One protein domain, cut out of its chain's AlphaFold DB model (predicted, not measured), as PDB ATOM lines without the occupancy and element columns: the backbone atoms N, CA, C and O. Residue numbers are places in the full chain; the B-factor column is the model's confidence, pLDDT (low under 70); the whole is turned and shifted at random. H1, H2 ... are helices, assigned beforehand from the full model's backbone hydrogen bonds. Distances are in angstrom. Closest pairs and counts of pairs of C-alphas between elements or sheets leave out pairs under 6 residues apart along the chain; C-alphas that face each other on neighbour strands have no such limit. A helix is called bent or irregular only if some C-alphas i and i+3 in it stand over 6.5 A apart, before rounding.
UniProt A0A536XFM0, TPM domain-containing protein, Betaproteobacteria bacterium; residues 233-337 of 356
ATOM      1  N   ASN A 233      18.339  63.780 119.079       61.06
ATOM      2  CA  ASN A 233      19.224  64.467 118.141       61.06
ATOM      3  C   ASN A 233      19.211  65.987 118.360       61.06
ATOM      4  O   ASN A 233      20.279  66.598 118.427       61.06
ATOM      5  N   SER A 234      18.034  66.596 118.554       60.06
ATOM      6  CA  SER A 234      17.932  68.035 118.838       60.06
ATOM      7  C   SER A 234      18.589  68.404 120.162       60.06
ATOM      8  O   SER A 234      19.261  69.430 120.248       60.06
ATOM      9  N   ARG A 235      18.474  67.554 121.190       73.25
ATOM     10  CA  ARG A 235      19.152  67.771 122.478       73.25
ATOM     11  C   ARG A 235      20.671  67.780 122.339       73.25
ATOM     12  O   ARG A 235      21.315  68.639 122.932       73.25
ATOM     13  N   ILE A 236      21.246  66.873 121.549       71.94
ATOM     14  CA  ILE A 236      22.700  66.833 121.320       71.94
ATOM     15  C   ILE A 236      23.166  68.106 120.606       71.94
ATOM     16  O   ILE A 236      24.127  68.736 121.042       71.94
ATOM     17  N   VAL A 237      22.459  68.526 119.553       63.97
ATOM     18  CA  VAL A 237      22.792  69.746 118.801       63.97
ATOM     19  C   VAL A 237      22.680  70.992 119.685       63.97
ATOM     20  O   VAL A 237      23.597  71.811 119.716       63.97
ATOM     21  N   LEU A 238      21.598  71.113 120.459       66.06
ATOM     22  CA  LEU A 238      21.392  72.226 121.387       66.06
ATOM     23  C   LEU A 238      22.430  72.242 122.516       66.06
ATOM     24  O   LEU A 238      22.907  73.312 122.883       66.06
ATOM     25  N   ALA A 239      22.818  71.077 123.044       70.88
ATOM     26  CA  ALA A 239      23.850  70.971 124.073       70.88
ATOM     27  C   ALA A 239      25.234  71.374 123.540       70.88
ATOM     28  O   ALA A 239      25.959  72.101 124.216       70.88
ATOM     29  N   LEU A 240      25.585  70.955 122.318       69.00
ATOM     30  CA  LEU A 240      26.826  71.371 121.658       69.00
ATOM     31  C   LEU A 240      26.845  72.881 121.410       69.00
ATOM     32  O   LEU A 240      27.833  73.543 121.728       69.00
ATOM     33  N   PHE A 241      25.742  73.440 120.910       66.25
ATOM     34  CA  PHE A 241      25.604  74.881 120.721       66.25
ATOM     35  C   PHE A 241      25.738  75.645 122.045       66.25
ATOM     36  O   PHE A 241      26.518  76.592 122.129       66.25
ATOM     37  N   ALA A 242      25.045  75.205 123.099       69.56
ATOM     38  CA  ALA A 242      25.119  75.817 124.424       69.56
ATOM     39  C   ALA A 242      26.535  75.747 125.018       69.56
ATOM     40  O   ALA A 242      26.994  76.721 125.612       69.56
ATOM     41  N   ALA A 243      27.250  74.635 124.824       71.88
ATOM     42  CA  ALA A 243      28.628  74.474 125.282       71.88
ATOM     43  C   ALA A 243      29.594  75.424 124.555       71.88
ATOM     44  O   ALA A 243      30.395  76.102 125.202       71.88
ATOM     45  N   VAL A 244      29.493  75.522 123.224       67.25
ATOM     46  CA  VAL A 244      30.299  76.458 122.421       67.25
ATOM     47  C   VAL A 244      29.987  77.902 122.809       67.25
ATOM     48  O   VAL A 244      30.903  78.692 123.038       67.25
ATOM     49  N   PHE A 245      28.706  78.241 122.955       68.00
ATOM     50  CA  PHE A 245      28.279  79.569 123.374       68.00
ATOM     51  C   PHE A 245      28.814  79.928 124.767       68.00
ATOM     52  O   PHE A 245      29.391  80.999 124.937       68.00
ATOM     53  N   ALA A 246      28.695  79.029 125.749       70.50
ATOM     54  CA  ALA A 246      29.200  79.249 127.104       70.50
ATOM     55  C   ALA A 246      30.725  79.447 127.135       70.50
ATOM     56  O   ALA A 246      31.214  80.320 127.853       70.50
ATOM     57  N   ALA A 247      31.476  78.685 126.331       70.00
ATOM     58  CA  ALA A 247      32.926  78.830 126.220       70.00
ATOM     59  C   ALA A 247      33.327  80.191 125.624       70.00
ATOM     60  O   ALA A 247      34.176  80.889 126.184       70.00
ATOM     61  N   LEU A 248      32.683  80.602 124.525       65.12
ATOM     62  CA  LEU A 248      32.926  81.898 123.885       65.12
ATOM     63  C   LEU A 248      32.527  83.067 124.796       65.12
ATOM     64  O   LEU A 248      33.271  84.040 124.921       65.12
ATOM     65  N   PHE A 249      31.385  82.954 125.475       68.31
ATOM     66  CA  PHE A 249      30.892  83.964 126.404       68.31
ATOM     67  C   PHE A 249      31.811  84.112 127.626       68.31
ATOM     68  O   PHE A 249      32.165  85.228 128.004       68.31
ATOM     69  N   GLY A 250      32.268  82.996 128.202       70.25
ATOM     70  CA  GLY A 250      33.244  82.996 129.291       70.25
ATOM     71  C   GLY A 250      34.567  83.652 128.885       70.25
ATOM     72  O   GLY A 250      35.078  84.508 129.610       70.25
ATOM     73  N   TYR A 251      35.092  83.323 127.700       70.81
ATOM     74  CA  TYR A 251      36.293  83.964 127.160       70.81
ATOM     75  C   TYR A 251      36.108  85.483 127.024       70.81
ATOM     76  O   TYR A 251      36.931  86.258 127.518       70.81
ATOM     77  N   ALA A 252      34.982  85.920 126.456       71.19
ATOM     78  CA  ALA A 252      34.670  87.334 126.286       71.19
ATOM     79  C   ALA A 252      34.563  88.093 127.627       71.19
ATOM     80  O   ALA A 252      35.102  89.195 127.752       71.19
ATOM     81  N   LEU A 253      33.958  87.490 128.660       74.75
ATOM     82  CA  LEU A 253      33.897  88.067 130.010       74.75
ATOM     83  C   LEU A 253      35.284  88.245 130.637       74.75
ATOM     84  O   LEU A 253      35.564  89.284 131.240       74.75
ATOM     85  N   THR A 254      36.176  87.263 130.480       74.38
ATOM     86  CA  THR A 254      37.549  87.394 130.991       74.38
ATOM     87  C   THR A 254      38.332  88.488 130.262       74.38
ATOM     88  O   THR A 254      39.068  89.239 130.905       74.38
ATOM     89  N   GLY A 255      38.135  88.637 128.945       73.69
ATOM     90  CA  GLY A 255      38.707  89.729 128.153       73.69
ATOM     91  C   GLY A 255      38.213  91.101 128.614       73.69
ATOM     92  O   GLY A 255      39.015  92.017 128.798       73.69
ATOM     93  N   LEU A 256      36.913  91.226 128.894       76.44
ATOM     94  CA  LEU A 256      36.306  92.448 129.425       76.44
ATOM     95  C   LEU A 256      36.850  92.843 130.792       76.44
ATOM     96  O   LEU A 256      37.245  93.993 130.981       76.44
ATOM     97  N   ALA A 257      36.913  91.899 131.734       80.25
ATOM     98  CA  ALA A 257      37.428  92.162 133.074       80.25
ATOM     99  C   ALA A 257      38.873  92.687 133.025       80.25
ATOM    100  O   ALA A 257      39.216  93.660 133.697       80.25
ATOM    101  N   ARG A 258      39.710  92.083 132.172       78.88
ATOM    102  CA  ARG A 258      41.104  92.504 131.982       78.88
ATOM    103  C   ARG A 258      41.212  93.854 131.270       78.88
ATOM    104  O   ARG A 258      42.042  94.668 131.666       78.88
ATOM    105  N   GLY A 259      40.382  94.106 130.258       82.81
ATOM    106  CA  GLY A 259      40.349  95.375 129.525       82.81
ATOM    107  C   GLY A 259      39.893  96.550 130.390       82.81
ATOM    108  O   GLY A 259      40.540  97.595 130.394       82.81
ATOM    109  N   LEU A 260      38.834  96.370 131.186       85.88
ATOM    110  CA  LEU A 260      38.332  97.393 132.106       85.88
ATOM    111  C   LEU A 260      39.357  97.711 133.201       85.88
ATOM    112  O   LEU A 260      39.619  98.876 133.490       85.88
ATOM    113  N   PHE A 261      39.987  96.679 133.767       85.25
ATOM    114  CA  PHE A 261      41.068  96.865 134.728       85.25
ATOM    115  C   PHE A 261      42.256  97.622 134.111       85.25
ATOM    116  O   PHE A 261      42.806  98.521 134.745       85.25
ATOM    117  N   ALA A 262      42.614  97.322 132.857       83.12
ATOM    118  CA  ALA A 262      43.657  98.049 132.140       83.12
ATOM    119  C   ALA A 262      43.296  99.530 131.927       83.12
ATOM    120  O   ALA A 262      44.151 100.380 132.162       83.12
ATOM    121  N   LEU A 263      42.043  99.850 131.571       86.88
ATOM    122  CA  LEU A 263      41.558 101.231 131.411       86.88
ATOM    123  C   LEU A 263      41.708 102.060 132.691       86.88
ATOM    124  O   LEU A 263      42.199 103.186 132.641       86.88
ATOM    125  N   VAL A 264      41.334 101.494 133.843       90.44
ATOM    126  CA  VAL A 264      41.447 102.171 135.148       90.44
ATOM    127  C   VAL A 264      42.904 102.512 135.485       90.44
ATOM    128  O   VAL A 264      43.171 103.512 136.147       90.44
ATOM    129  N   GLN A 265      43.860 101.718 135.000       86.56
ATOM    130  CA  GLN A 265      45.286 101.940 135.239       86.56
ATOM    131  C   GLN A 265      45.933 102.960 134.292       86.56
ATOM    132  O   GLN A 265      47.047 103.402 134.576       86.56
ATOM    133  N   ILE A 266      45.278 103.346 133.191       87.69
ATOM    134  CA  ILE A 266      45.860 104.247 132.181       87.69
ATOM    135  C   ILE A 266      46.336 105.578 132.788       87.69
ATOM    136  O   ILE A 266      47.489 105.929 132.543       87.69
ATOM    137  N   PRO A 267      45.549 106.304 133.611       88.50
ATOM    138  CA  PRO A 267      45.993 107.583 134.170       88.50
ATOM    139  C   PRO A 267      47.263 107.458 135.019       88.50
ATOM    140  O   PRO A 267      48.170 108.278 134.905       88.50
ATOM    141  N   TRP A 268      47.359 106.396 135.827       87.25
ATOM    142  CA  TRP A 268      48.546 106.121 136.638       87.25
ATOM    143  C   TRP A 268      49.762 105.799 135.762       87.25
ATOM    144  O   TRP A 268      50.839 106.349 135.966       87.25
ATOM    145  N   LYS A 269      49.577 104.962 134.737       83.88
ATOM    146  CA  LYS A 269      50.639 104.586 133.795       83.88
ATOM    147  C   LYS A 269      51.131 105.754 132.944       83.88
ATOM    148  O   LYS A 269      52.313 105.807 132.647       83.88
ATOM    149  N   ILE A 270      50.264 106.701 132.591       85.12
ATOM    150  CA  ILE A 270      50.671 107.948 131.926       85.12
ATOM    151  C   ILE A 270      51.503 108.813 132.880       85.12
ATOM    152  O   ILE A 270      52.513 109.378 132.471       85.12
ATOM    153  N   ALA A 271      51.112 108.906 134.154       84.19
ATOM    154  CA  ALA A 271      51.831 109.716 135.133       84.19
ATOM    155  C   ALA A 271      53.244 109.177 135.420       84.19
ATOM    156  O   ALA A 271      54.192 109.957 135.497       84.19
ATOM    157  N   THR A 272      53.401 107.854 135.546       86.00
ATOM    158  CA  THR A 272      54.668 107.218 135.953       86.00
ATOM    159  C   THR A 272      55.473 106.602 134.806       86.00
ATOM    160  O   THR A 272      56.557 106.076 135.052       86.00
ATOM    161  N   GLY A 273      54.934 106.582 133.586       82.50
ATOM    162  CA  GLY A 273      55.442 105.747 132.499       82.50
ATOM    163  C   GLY A 273      56.639 106.335 131.766       82.50
ATOM    164  O   GLY A 273      56.588 107.456 131.259       82.50
ATOM    165  N   THR A 274      57.728 105.577 131.673       77.62
ATOM    166  CA  THR A 274      58.973 106.070 131.076       77.62
ATOM    167  C   THR A 274      58.911 106.138 129.556       77.62
ATOM    168  O   THR A 274      59.528 107.031 128.985       77.62
ATOM    169  N   ALA A 275      58.172 105.245 128.883       78.19
ATOM    170  CA  ALA A 275      58.076 105.286 127.421       78.19
ATOM    171  C   ALA A 275      57.155 106.420 126.949       78.19
ATOM    172  O   ALA A 275      57.416 107.038 125.920       78.19
ATOM    173  N   VAL A 276      56.118 106.745 127.729       76.88
ATOM    174  CA  VAL A 276      55.237 107.898 127.473       76.88
ATOM    175  C   VAL A 276      56.018 109.213 127.554       76.88
ATOM    176  O   VAL A 276      55.889 110.058 126.670       76.88
ATOM    177  N   HIS A 277      56.869 109.367 128.573       76.31
ATOM    178  CA  HIS A 277      57.715 110.557 128.740       76.31
ATOM    179  C   HIS A 277      58.920 110.597 127.788       76.31
ATOM    180  O   HIS A 277      59.495 111.665 127.591       76.31
ATOM    181  N   ALA A 278      59.289 109.469 127.175       71.50
ATOM    182  CA  ALA A 278      60.369 109.392 126.189       71.50
ATOM    183  C   ALA A 278      59.960 109.861 124.779       71.50
ATOM    184  O   ALA A 278      60.814 109.958 123.906       71.50
ATOM    185  N   LEU A 279      58.680 110.169 124.529       70.00
ATOM    186  CA  LEU A 279      58.205 110.649 123.226       70.00
ATOM    187  C   LEU A 279      58.736 112.062 122.913       70.00
ATOM    188  O   LEU A 279      58.078 113.070 123.178       70.00
ATOM    189  N   ASN A 280      59.918 112.149 122.301       74.31
ATOM    190  CA  ASN A 280      60.463 113.400 121.786       74.31
ATOM    191  C   ASN A 280      60.009 113.643 120.335       74.31
ATOM    192  O   ASN A 280      60.103 112.774 119.467       74.31
ATOM    193  N   ARG A 281      59.559 114.871 120.034       63.50
ATOM    194  CA  ARG A 281      59.102 115.278 118.693       63.50
ATOM    195  C   ARG A 281      60.196 115.111 117.625       63.50
ATOM    196  O   ARG A 281      59.869 114.866 116.467       63.50
ATOM    197  N   GLN A 282      61.471 115.233 118.002       62.41
ATOM    198  CA  GLN A 282      62.605 115.052 117.087       62.41
ATOM    199  C   GLN A 282      62.879 113.579 116.741       62.41
ATOM    200  O   GLN A 282      63.196 113.286 115.593       62.41
ATOM    201  N   GLU A 283      62.706 112.658 117.692       67.00
ATOM    202  CA  GLU A 283      62.891 111.214 117.469       67.00
ATOM    203  C   GLU A 283      61.751 110.633 116.628       67.00
ATOM    204  O   GLU A 283      62.000 109.913 115.666       67.00
ATOM    205  N   LEU A 284      60.508 111.054 116.890       67.19
ATOM    206  CA  LEU A 284      59.356 110.700 116.056       67.19
ATOM    207  C   LEU A 284      59.545 111.176 114.604       67.19
ATOM    208  O   LEU A 284      59.279 110.435 113.666       67.19
ATOM    209  N   ALA A 285      60.043 112.396 114.388       68.88
ATOM    210  CA  ALA A 285      60.289 112.899 113.035       68.88
ATOM    211  C   ALA A 285      61.352 112.083 112.271       68.88
ATOM    212  O   ALA A 285      61.266 111.977 111.048       68.88
ATOM    213  N   ALA A 286      62.325 111.504 112.981       69.75
ATOM    214  CA  ALA A 286      63.338 110.625 112.405       69.75
ATOM    215  C   ALA A 286      62.777 109.226 112.089       69.75
ATOM    216  O   ALA A 286      62.978 108.742 110.978       69.75
ATOM    217  N   GLU A 287      62.010 108.625 113.006       68.44
ATOM    218  CA  GLU A 287      61.383 107.300 112.830       68.44
ATOM    219  C   GLU A 287      60.311 107.273 111.718       68.44
ATOM    220  O   GLU A 287      60.060 106.237 111.104       68.44
ATOM    221  N   PHE A 288      59.666 108.411 111.433       67.44
ATOM    222  CA  PHE A 288      58.679 108.555 110.352       67.44
ATOM    223  C   PHE A 288      59.282 109.058 109.028       67.44
ATOM    224  O   PHE A 288      58.541 109.422 108.107       67.44
ATOM    225  N   ALA A 289      60.612 109.083 108.894       74.69
ATOM    226  CA  ALA A 289      61.259 109.472 107.647       74.69
ATOM    227  C   ALA A 289      60.851 108.526 106.488       74.69
ATOM    228  O   ALA A 289      60.747 107.311 106.686       74.69
ATOM    229  N   PRO A 290      60.669 109.031 105.248       68.00
ATOM    230  CA  PRO A 290      60.146 108.245 104.120       68.00
ATOM    231  C   PRO A 290      60.923 106.955 103.802       68.00
ATOM    232  O   PRO A 290      60.361 106.024 103.232       68.00
ATOM    233  N   ALA A 291      62.207 106.894 104.173       66.75
ATOM    234  CA  ALA A 291      63.069 105.728 103.980       66.75
ATOM    235  C   ALA A 291      62.807 104.583 104.983       66.75
ATOM    236  O   ALA A 291      63.066 103.425 104.658       66.75
ATOM    237  N   GLU A 292      62.278 104.881 106.174       58.75
ATOM    238  CA  GLU A 292      61.975 103.895 107.226       58.75
ATOM    239  C   GLU A 292      60.490 103.508 107.288       58.75
ATOM    240  O   GLU A 292      60.154 102.433 107.786       58.75
ATOM    241  N   PHE A 293      59.607 104.312 106.685       56.28
ATOM    242  CA  PHE A 293      58.144 104.158 106.710       56.28
ATOM    243  C   PHE A 293      57.622 102.771 106.267       56.28
ATOM    244  O   PHE A 293      56.508 102.376 106.609       56.28
ATOM    245  N   VAL A 294      58.421 101.992 105.528       59.31
ATOM    246  CA  VAL A 294      58.054 100.650 105.035       59.31
ATOM    247  C   VAL A 294      58.290  99.537 106.080       59.31
ATOM    248  O   VAL A 294      57.867  98.399 105.871       59.31
ATOM    249  N   ARG A 295      58.930  99.805 107.231       59.66
ATOM    250  CA  ARG A 295      59.275  98.762 108.218       59.66
ATOM    251  C   ARG A 295      58.629  98.972 109.591       59.66
ATOM    252  O   ARG A 295      59.239  99.569 110.460       59.66
ATOM    253  N   ARG A 296      57.501  98.276 109.818       62.66
ATOM    254  CA  ARG A 296      56.840  98.049 111.131       62.66
ATOM    255  C   ARG A 296      56.424  99.347 111.864       62.66
ATOM    256  O   ARG A 296      56.857 100.432 111.503       62.66
ATOM    257  N   PRO A 297      55.515  99.278 112.857       67.81
ATOM    258  CA  PRO A 297      55.244 100.437 113.703       67.81
ATOM    259  C   PRO A 297      56.531 100.895 114.416       67.81
ATOM    260  O   PRO A 297      57.332 100.030 114.794       67.81
ATOM    261  N   PRO A 298      56.713 102.211 114.635       73.31
ATOM    262  CA  PRO A 298      57.879 102.738 115.327       73.31
ATOM    263  C   PRO A 298      58.039 102.098 116.714       73.31
ATOM    264  O   PRO A 298      57.034 101.877 117.407       73.31
ATOM    265  N   PRO A 299      59.274 101.796 117.145       76.69
ATOM    266  CA  PRO A 299      59.528 101.129 118.419       76.69
ATOM    267  C   PRO A 299      59.045 101.965 119.612       76.69
ATOM    268  O   PRO A 299      58.548 101.395 120.584       76.69
ATOM    269  N   SER A 300      59.102 103.296 119.507       75.88
ATOM    270  CA  SER A 300      58.564 104.241 120.493       75.88
ATOM    271  C   SER A 300      57.051 104.062 120.714       75.88
ATOM    272  O   SER A 300      56.589 103.887 121.843       75.88
ATOM    273  N   LEU A 301      56.267 103.997 119.633       75.31
ATOM    274  CA  LEU A 301      54.816 103.785 119.687       75.31
ATOM    275  C   LEU A 301      54.446 102.373 120.152       75.31
ATOM    276  O   LEU A 301      53.474 102.202 120.890       75.31
ATOM    277  N   ALA A 302      55.224 101.359 119.762       79.25
ATOM    278  CA  ALA A 302      55.029  99.991 120.234       79.25
ATOM    279  C   ALA A 302      55.286  99.865 121.747       79.25
ATOM    280  O   ALA A 302      54.519  99.198 122.445       79.25
ATOM    281  N   ALA A 303      56.316 100.545 122.263       79.38
ATOM    282  CA  ALA A 303      56.628 100.588 123.689       79.38
ATOM    283  C   ALA A 303      55.517 101.275 124.496       79.38
ATOM    284  O   ALA A 303      55.072 100.730 125.504       79.38
ATOM    285  N   VAL A 304      54.994 102.406 124.011       82.31
ATOM    286  CA  VAL A 304      53.864 103.113 124.641       82.31
ATOM    287  C   VAL A 304      52.595 102.259 124.631       82.31
ATOM    288  O   VAL A 304      51.910 102.145 125.648       82.31
ATOM    289  N   ALA A 305      52.283 101.603 123.510       82.75
ATOM    290  CA  ALA A 305      51.116 100.729 123.414       82.75
ATOM    291  C   ALA A 305      51.205  99.515 124.355       82.75
ATOM    292  O   ALA A 305      50.192  99.108 124.935       82.75
ATOM    293  N   ALA A 306      52.406  98.955 124.530       81.06
ATOM    294  CA  ALA A 306      52.672  97.874 125.473       81.06
ATOM    295  C   ALA A 306      52.586  98.352 126.933       81.06
ATOM    296  O   ALA A 306      51.931  97.702 127.751       81.06
ATOM    297  N   GLU A 307      53.169  99.511 127.256       82.81
ATOM    298  CA  GLU A 307      53.150 100.099 128.601       82.81
ATOM    299  C   GLU A 307      51.719 100.419 129.049       82.81
ATOM    300  O   GLU A 307      51.290 100.002 130.131       82.81
ATOM    301  N   LEU A 308      50.927 101.051 128.179       83.31
ATOM    302  CA  LEU A 308      49.511 101.355 128.412       83.31
ATOM    303  C   LEU A 308      48.590 100.134 128.285       83.31
ATOM    304  O   LEU A 308      47.407 100.220 128.607       83.31
ATOM    305  N   ASN A 309      49.122  98.979 127.874       83.31
ATOM    306  CA  ASN A 309      48.377  97.736 127.689       83.31
ATOM    307  C   ASN A 309      47.161  97.895 126.746       83.31
ATOM    308  O   ASN A 309      46.105  97.288 126.949       83.31
ATOM    309  N   LEU A 310      47.320  98.717 125.698       80.88
ATOM    310  CA  LEU A 310      46.249  99.069 124.757       80.88
ATOM    311  C   LEU A 310      45.694  97.847 124.022       80.88
ATOM    312  O   LEU A 310      44.509  97.811 123.704       80.88
ATOM    313  N   GLY A 311      46.516  96.813 123.817       78.88
ATOM    314  CA  GLY A 311      46.063  95.542 123.256       78.88
ATOM    315  C   GLY A 311      44.977  94.884 124.110       78.88
ATOM    316  O   GLY A 311      43.949  94.473 123.583       78.88
ATOM    317  N   THR A 312      45.149  94.843 125.434       77.69
ATOM    318  CA  THR A 312      44.153  94.248 126.345       77.69
ATOM    319  C   THR A 312      42.862  95.070 126.386       77.69
ATOM    320  O   THR A 312      41.773  94.502 126.429       77.69
ATOM    321  N   VAL A 313      42.966  96.401 126.315       78.19
ATOM    322  CA  VAL A 313      41.808  97.309 126.219       78.19
ATOM    323  C   VAL A 313      41.034  97.075 124.919       78.19
ATOM    324  O   VAL A 313      39.815  96.915 124.943       78.19
ATOM    325  N   PHE A 314      41.743  96.994 123.792       80.00
ATOM    326  CA  PHE A 314      41.162  96.754 122.474       80.00
ATOM    327  C   PHE A 314      40.461  95.391 122.389       80.00
ATOM    328  O   PHE A 314      39.305  95.314 121.972       80.00
ATOM    329  N   TRP A 315      41.117  94.321 122.853       71.81
ATOM    330  CA  TRP A 315      40.520  92.984 122.909       71.81
ATOM    331  C   TRP A 315      39.303  92.927 123.841       71.81
ATOM    332  O   TRP A 315      38.311  92.287 123.494       71.81
ATOM    333  N   GLY A 316      39.332  93.636 124.974       75.56
ATOM    334  CA  GLY A 316      38.167  93.792 125.849       75.56
ATOM    335  C   GLY A 316      36.991  94.482 125.146       75.56
ATOM    336  O   GLY A 316      35.861  94.003 125.228       75.56
ATOM    337  N   GLY A 317      37.251  95.553 124.389       73.44
ATOM    338  CA  GLY A 317      36.234  96.260 123.601       73.44
ATOM    339  C   GLY A 317      35.617  95.408 122.485       73.44
ATOM    340  O   GLY A 317      34.396  95.378 122.337       73.44
ATOM    341  N   LEU A 318      36.432  94.652 121.742       73.56
ATOM    342  CA  LEU A 318      35.945  93.700 120.733       73.56
ATOM    343  C   LEU A 318      35.090  92.586 121.349       73.56
ATOM    344  O   LEU A 318      34.063  92.217 120.780       73.56
ATOM    345  N   CYS A 319      35.475  92.083 122.527       71.88
ATOM    346  CA  CYS A 319      34.673  91.113 123.271       71.88
ATOM    347  C   CYS A 319      33.302  91.693 123.654       71.88
ATOM    348  O   CYS A 319      32.300  90.991 123.529       71.88
ATOM    349  N   LEU A 320      33.227  92.974 124.045       68.44
ATOM    350  CA  LEU A 320      31.955  93.660 124.306       68.44
ATOM    351  C   LEU A 320      31.055  93.668 123.064       68.44
ATOM    352  O   LEU A 320      29.896  93.271 123.137       68.44
ATOM    353  N   ALA A 321      31.602  94.096 121.921       67.12
ATOM    354  CA  ALA A 321      30.866  94.173 120.663       67.12
ATOM    355  C   ALA A 321      30.368  92.789 120.219       67.12
ATOM    356  O   ALA A 321      29.216  92.647 119.818       67.12
ATOM    357  N   GLY A 322      31.199  91.753 120.368       63.34
ATOM    358  CA  GLY A 322      30.827  90.366 120.089       63.34
ATOM    359  C   GLY A 322      29.723  89.833 121.008       63.34
ATOM    360  O   GLY A 322      28.810  89.172 120.520       63.34
ATOM    361  N   ILE A 323      29.749  90.155 122.309       66.12
ATOM    362  CA  ILE A 323      28.660  89.810 123.239       66.12
ATOM    363  C   ILE A 323      27.370  90.525 122.840       66.12
ATOM    364  O   ILE A 323      26.325  89.885 122.808       66.12
ATOM    365  N   VAL A 324      27.422  91.818 122.510       61.31
ATOM    366  CA  VAL A 324      26.239  92.585 122.088       61.31
ATOM    367  C   VAL A 324      25.654  92.018 120.798       61.31
ATOM    368  O   VAL A 324      24.451  91.799 120.739       61.31
ATOM    369  N   ILE A 325      26.482  91.704 119.797       59.31
ATOM    370  CA  ILE A 325      26.043  91.088 118.535       59.31
ATOM    371  C   ILE A 325      25.517  89.663 118.763       59.31
ATOM    372  O   ILE A 325      24.515  89.279 118.171       59.31
ATOM    373  N   GLY A 326      26.152  88.875 119.634       59.41
ATOM    374  CA  GLY A 326      25.725  87.512 119.958       59.41
ATOM    375  C   GLY A 326      24.413  87.474 120.741       59.41
ATOM    376  O   GLY A 326      23.503  86.734 120.381       59.41
ATOM    377  N   LEU A 327      24.277  88.317 121.767       59.00
ATOM    378  CA  LEU A 327      23.015  88.547 122.473       59.00
ATOM    379  C   LEU A 327      21.959  89.104 121.529       59.00
ATOM    380  O   LEU A 327      20.797  88.725 121.642       59.00
ATOM    381  N   ALA A 328      22.364  89.941 120.573       52.00
ATOM    382  CA  ALA A 328      21.455  90.441 119.574       52.00
ATOM    383  C   ALA A 328      20.936  89.326 118.679       52.00
ATOM    384  O   ALA A 328      19.737  89.210 118.489       52.00
ATOM    385  N   PHE A 329      21.817  88.452 118.202       48.62
ATOM    386  CA  PHE A 329      21.471  87.310 117.366       48.62
ATOM    387  C   PHE A 329      20.589  86.287 118.109       48.62
ATOM    388  O   PHE A 329      19.626  85.771 117.546       48.62
ATOM    389  N   VAL A 330      20.858  86.046 119.398       52.75
ATOM    390  CA  VAL A 330      20.044  85.172 120.268       52.75
ATOM    391  C   VAL A 330      18.692  85.816 120.627       52.75
ATOM    392  O   VAL A 330      17.670  85.128 120.650       52.75
ATOM    393  N   GLY A 331      18.655  87.131 120.856       46.62
ATOM    394  CA  GLY A 331      17.434  87.904 121.115       46.62
ATOM    395  C   GLY A 331      16.554  88.076 119.871       46.62
ATOM    396  O   GLY A 331      15.340  87.882 119.939       46.62
ATOM    397  N   LEU A 332      17.163  88.322 118.706       44.78
ATOM    398  CA  LEU A 332      16.518  88.284 117.386       44.78
ATOM    399  C   LEU A 332      15.917  86.900 117.108       44.78
ATOM    400  O   LEU A 332      14.841  86.809 116.523       44.78
ATOM    401  N   GLY A 333      16.579  85.836 117.572       41.78
ATOM    402  CA  GLY A 333      16.123  84.459 117.409       41.78
ATOM    403  C   GLY A 333      14.977  84.027 118.328       41.78
ATOM    404  O   GLY A 333      14.384  82.984 118.066       41.78
ATOM    405  N   THR A 334      14.646  84.778 119.389       44.47
ATOM    406  CA  THR A 334      13.654  84.319 120.386       44.47
ATOM    407  C   THR A 334      12.538  85.308 120.735       44.47
ATOM    408  O   THR A 334      11.460  84.843 121.094       44.47
ATOM    409  N   GLU A 335      12.705  86.626 120.569       42.06
ATOM    410  CA  GLU A 335      11.672  87.597 120.987       42.06
ATOM    411  C   GLU A 335      11.122  88.520 119.893       42.06
ATOM    412  O   GLU A 335      10.008  89.017 120.038       42.06
ATOM    413  N   ILE A 336      11.790  88.672 118.744       42.97
ATOM    414  CA  ILE A 336      11.203  89.417 117.608       42.97
ATOM    415  C   ILE A 336       9.993  88.684 116.998       42.97
ATOM    416  O   ILE A 336       9.166  89.298 116.326       42.97
ATOM    417  N   PHE A 337       9.821  87.392 117.294       39.41
ATOM    418  CA  PHE A 337       8.737  86.577 116.743       39.41
ATOM    419  C   PHE A 337       7.552  86.309 117.682       39.41
ATOM    420  O   PHE A 337       6.520  85.854 117.194       39.41
TER     421      PHE A 337
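Overview. This is residues 233 to 337 of the 356 residues of the protein "TPM domain-containing protein" of Betaproteobacteria bacterium (UniProt A0A536XFM0). The model is a long, narrow V with a small loose head: two long helices, H1 and H5, run side by side in opposite ways near the V's corner and spread apart toward the two ends of the printed part, while H1 runs on past the start of H5, through a kink, to the head. The head is made of the short helices H2, H3 and H4, of which H2 packs on H4, and a loop between H3 and H4 whose residues 289 to 294 stick out; residues 233 to 244 of H1 and residues 328 to 337 are the free tips of the V. The printed part has 105 residues, with five named helices in the order H1, H2, H3, H4, H5 and no named strand; the class is all helix. It is extended, with a radius of gyration of the C-alphas of 20.8 A, and the C-alphas span 65 by 33 by 25 A.

Along the chain. H1 is residues 233 to 272, 58.3 A from first to last C-alpha, and begins with C-alpha 233 at (19.224, 64.467, 118.141). It has a kink of 44 degrees near residue 266 and is irregular, with C-alphas 264 and 267 standing 7.1 A apart. Gly 273 leads to H2, residues 274 to 277, 5.2 A long. H3 follows at residues 281 to 287, 10.2 A long. H4 is residues 299 to 307, 12.1 A long, beginning with C-alpha 299 at (59.528, 101.129, 118.419). H5 is residues 310 to 332, 32.5 A long, and ends with C-alpha 332 at (16.518, 88.284, 117.386); residues 333 to 337 come after it.

Arrangement. H1 and H5 touch, with 32 pairs of C-alphas within 8 A, and H1 does so with residues 249 to 263 alone. The closest C-alphas of the two are those of Gly 259 and Val 313, 4.1 A apart. They run opposite ways at a shallow tilt of 34 degrees, only just short of steep. Beyond the kink, H1 is close to H4 but not clearly touching it, the closest C-alphas being those of Lys 269 and Glu 307, 7.3 A apart; their lines are only just about perpendicular, at 71 degrees. H2 touches H4, with the C-alphas of Ala 275 and Val 304 closest at 5.5 A. H3 is close to H4 but not clearly touching, the closest C-alphas being those of Leu 284 and Ser 300, 7.9 A apart. H4 and H5 run the same way at a steep tilt of 61 degrees and are close but not clearly touching, with the C-alphas of Ala 305 and Gly 311 closest at 7.2 A. H3 is apart from H1, H2 and H5, and H2 is apart from H5. In H3, H4 and H5 every backbone O i to N i+4 pair is within hydrogen-bond range, in H1 34 of 36 are, and H2 is too short for such a pair.

Size, cuts and confidence. The two C-alphas farthest apart are those of Asn 233 and Gln 282, at 66.6 A, while the first and last printed C-alphas, of Asn 233 and Phe 337, are 24.5 A apart. The printed part has no cut. The link from H3 to H4, with 11 residues, is long; those from H1 to H2, H2 to H3 and H4 to H5 are tight. The mean pLDDT of the printed part is 70.7, and 45 residues are under 70, among them residues 281 to 288, 290 to 297 and 320 to 337.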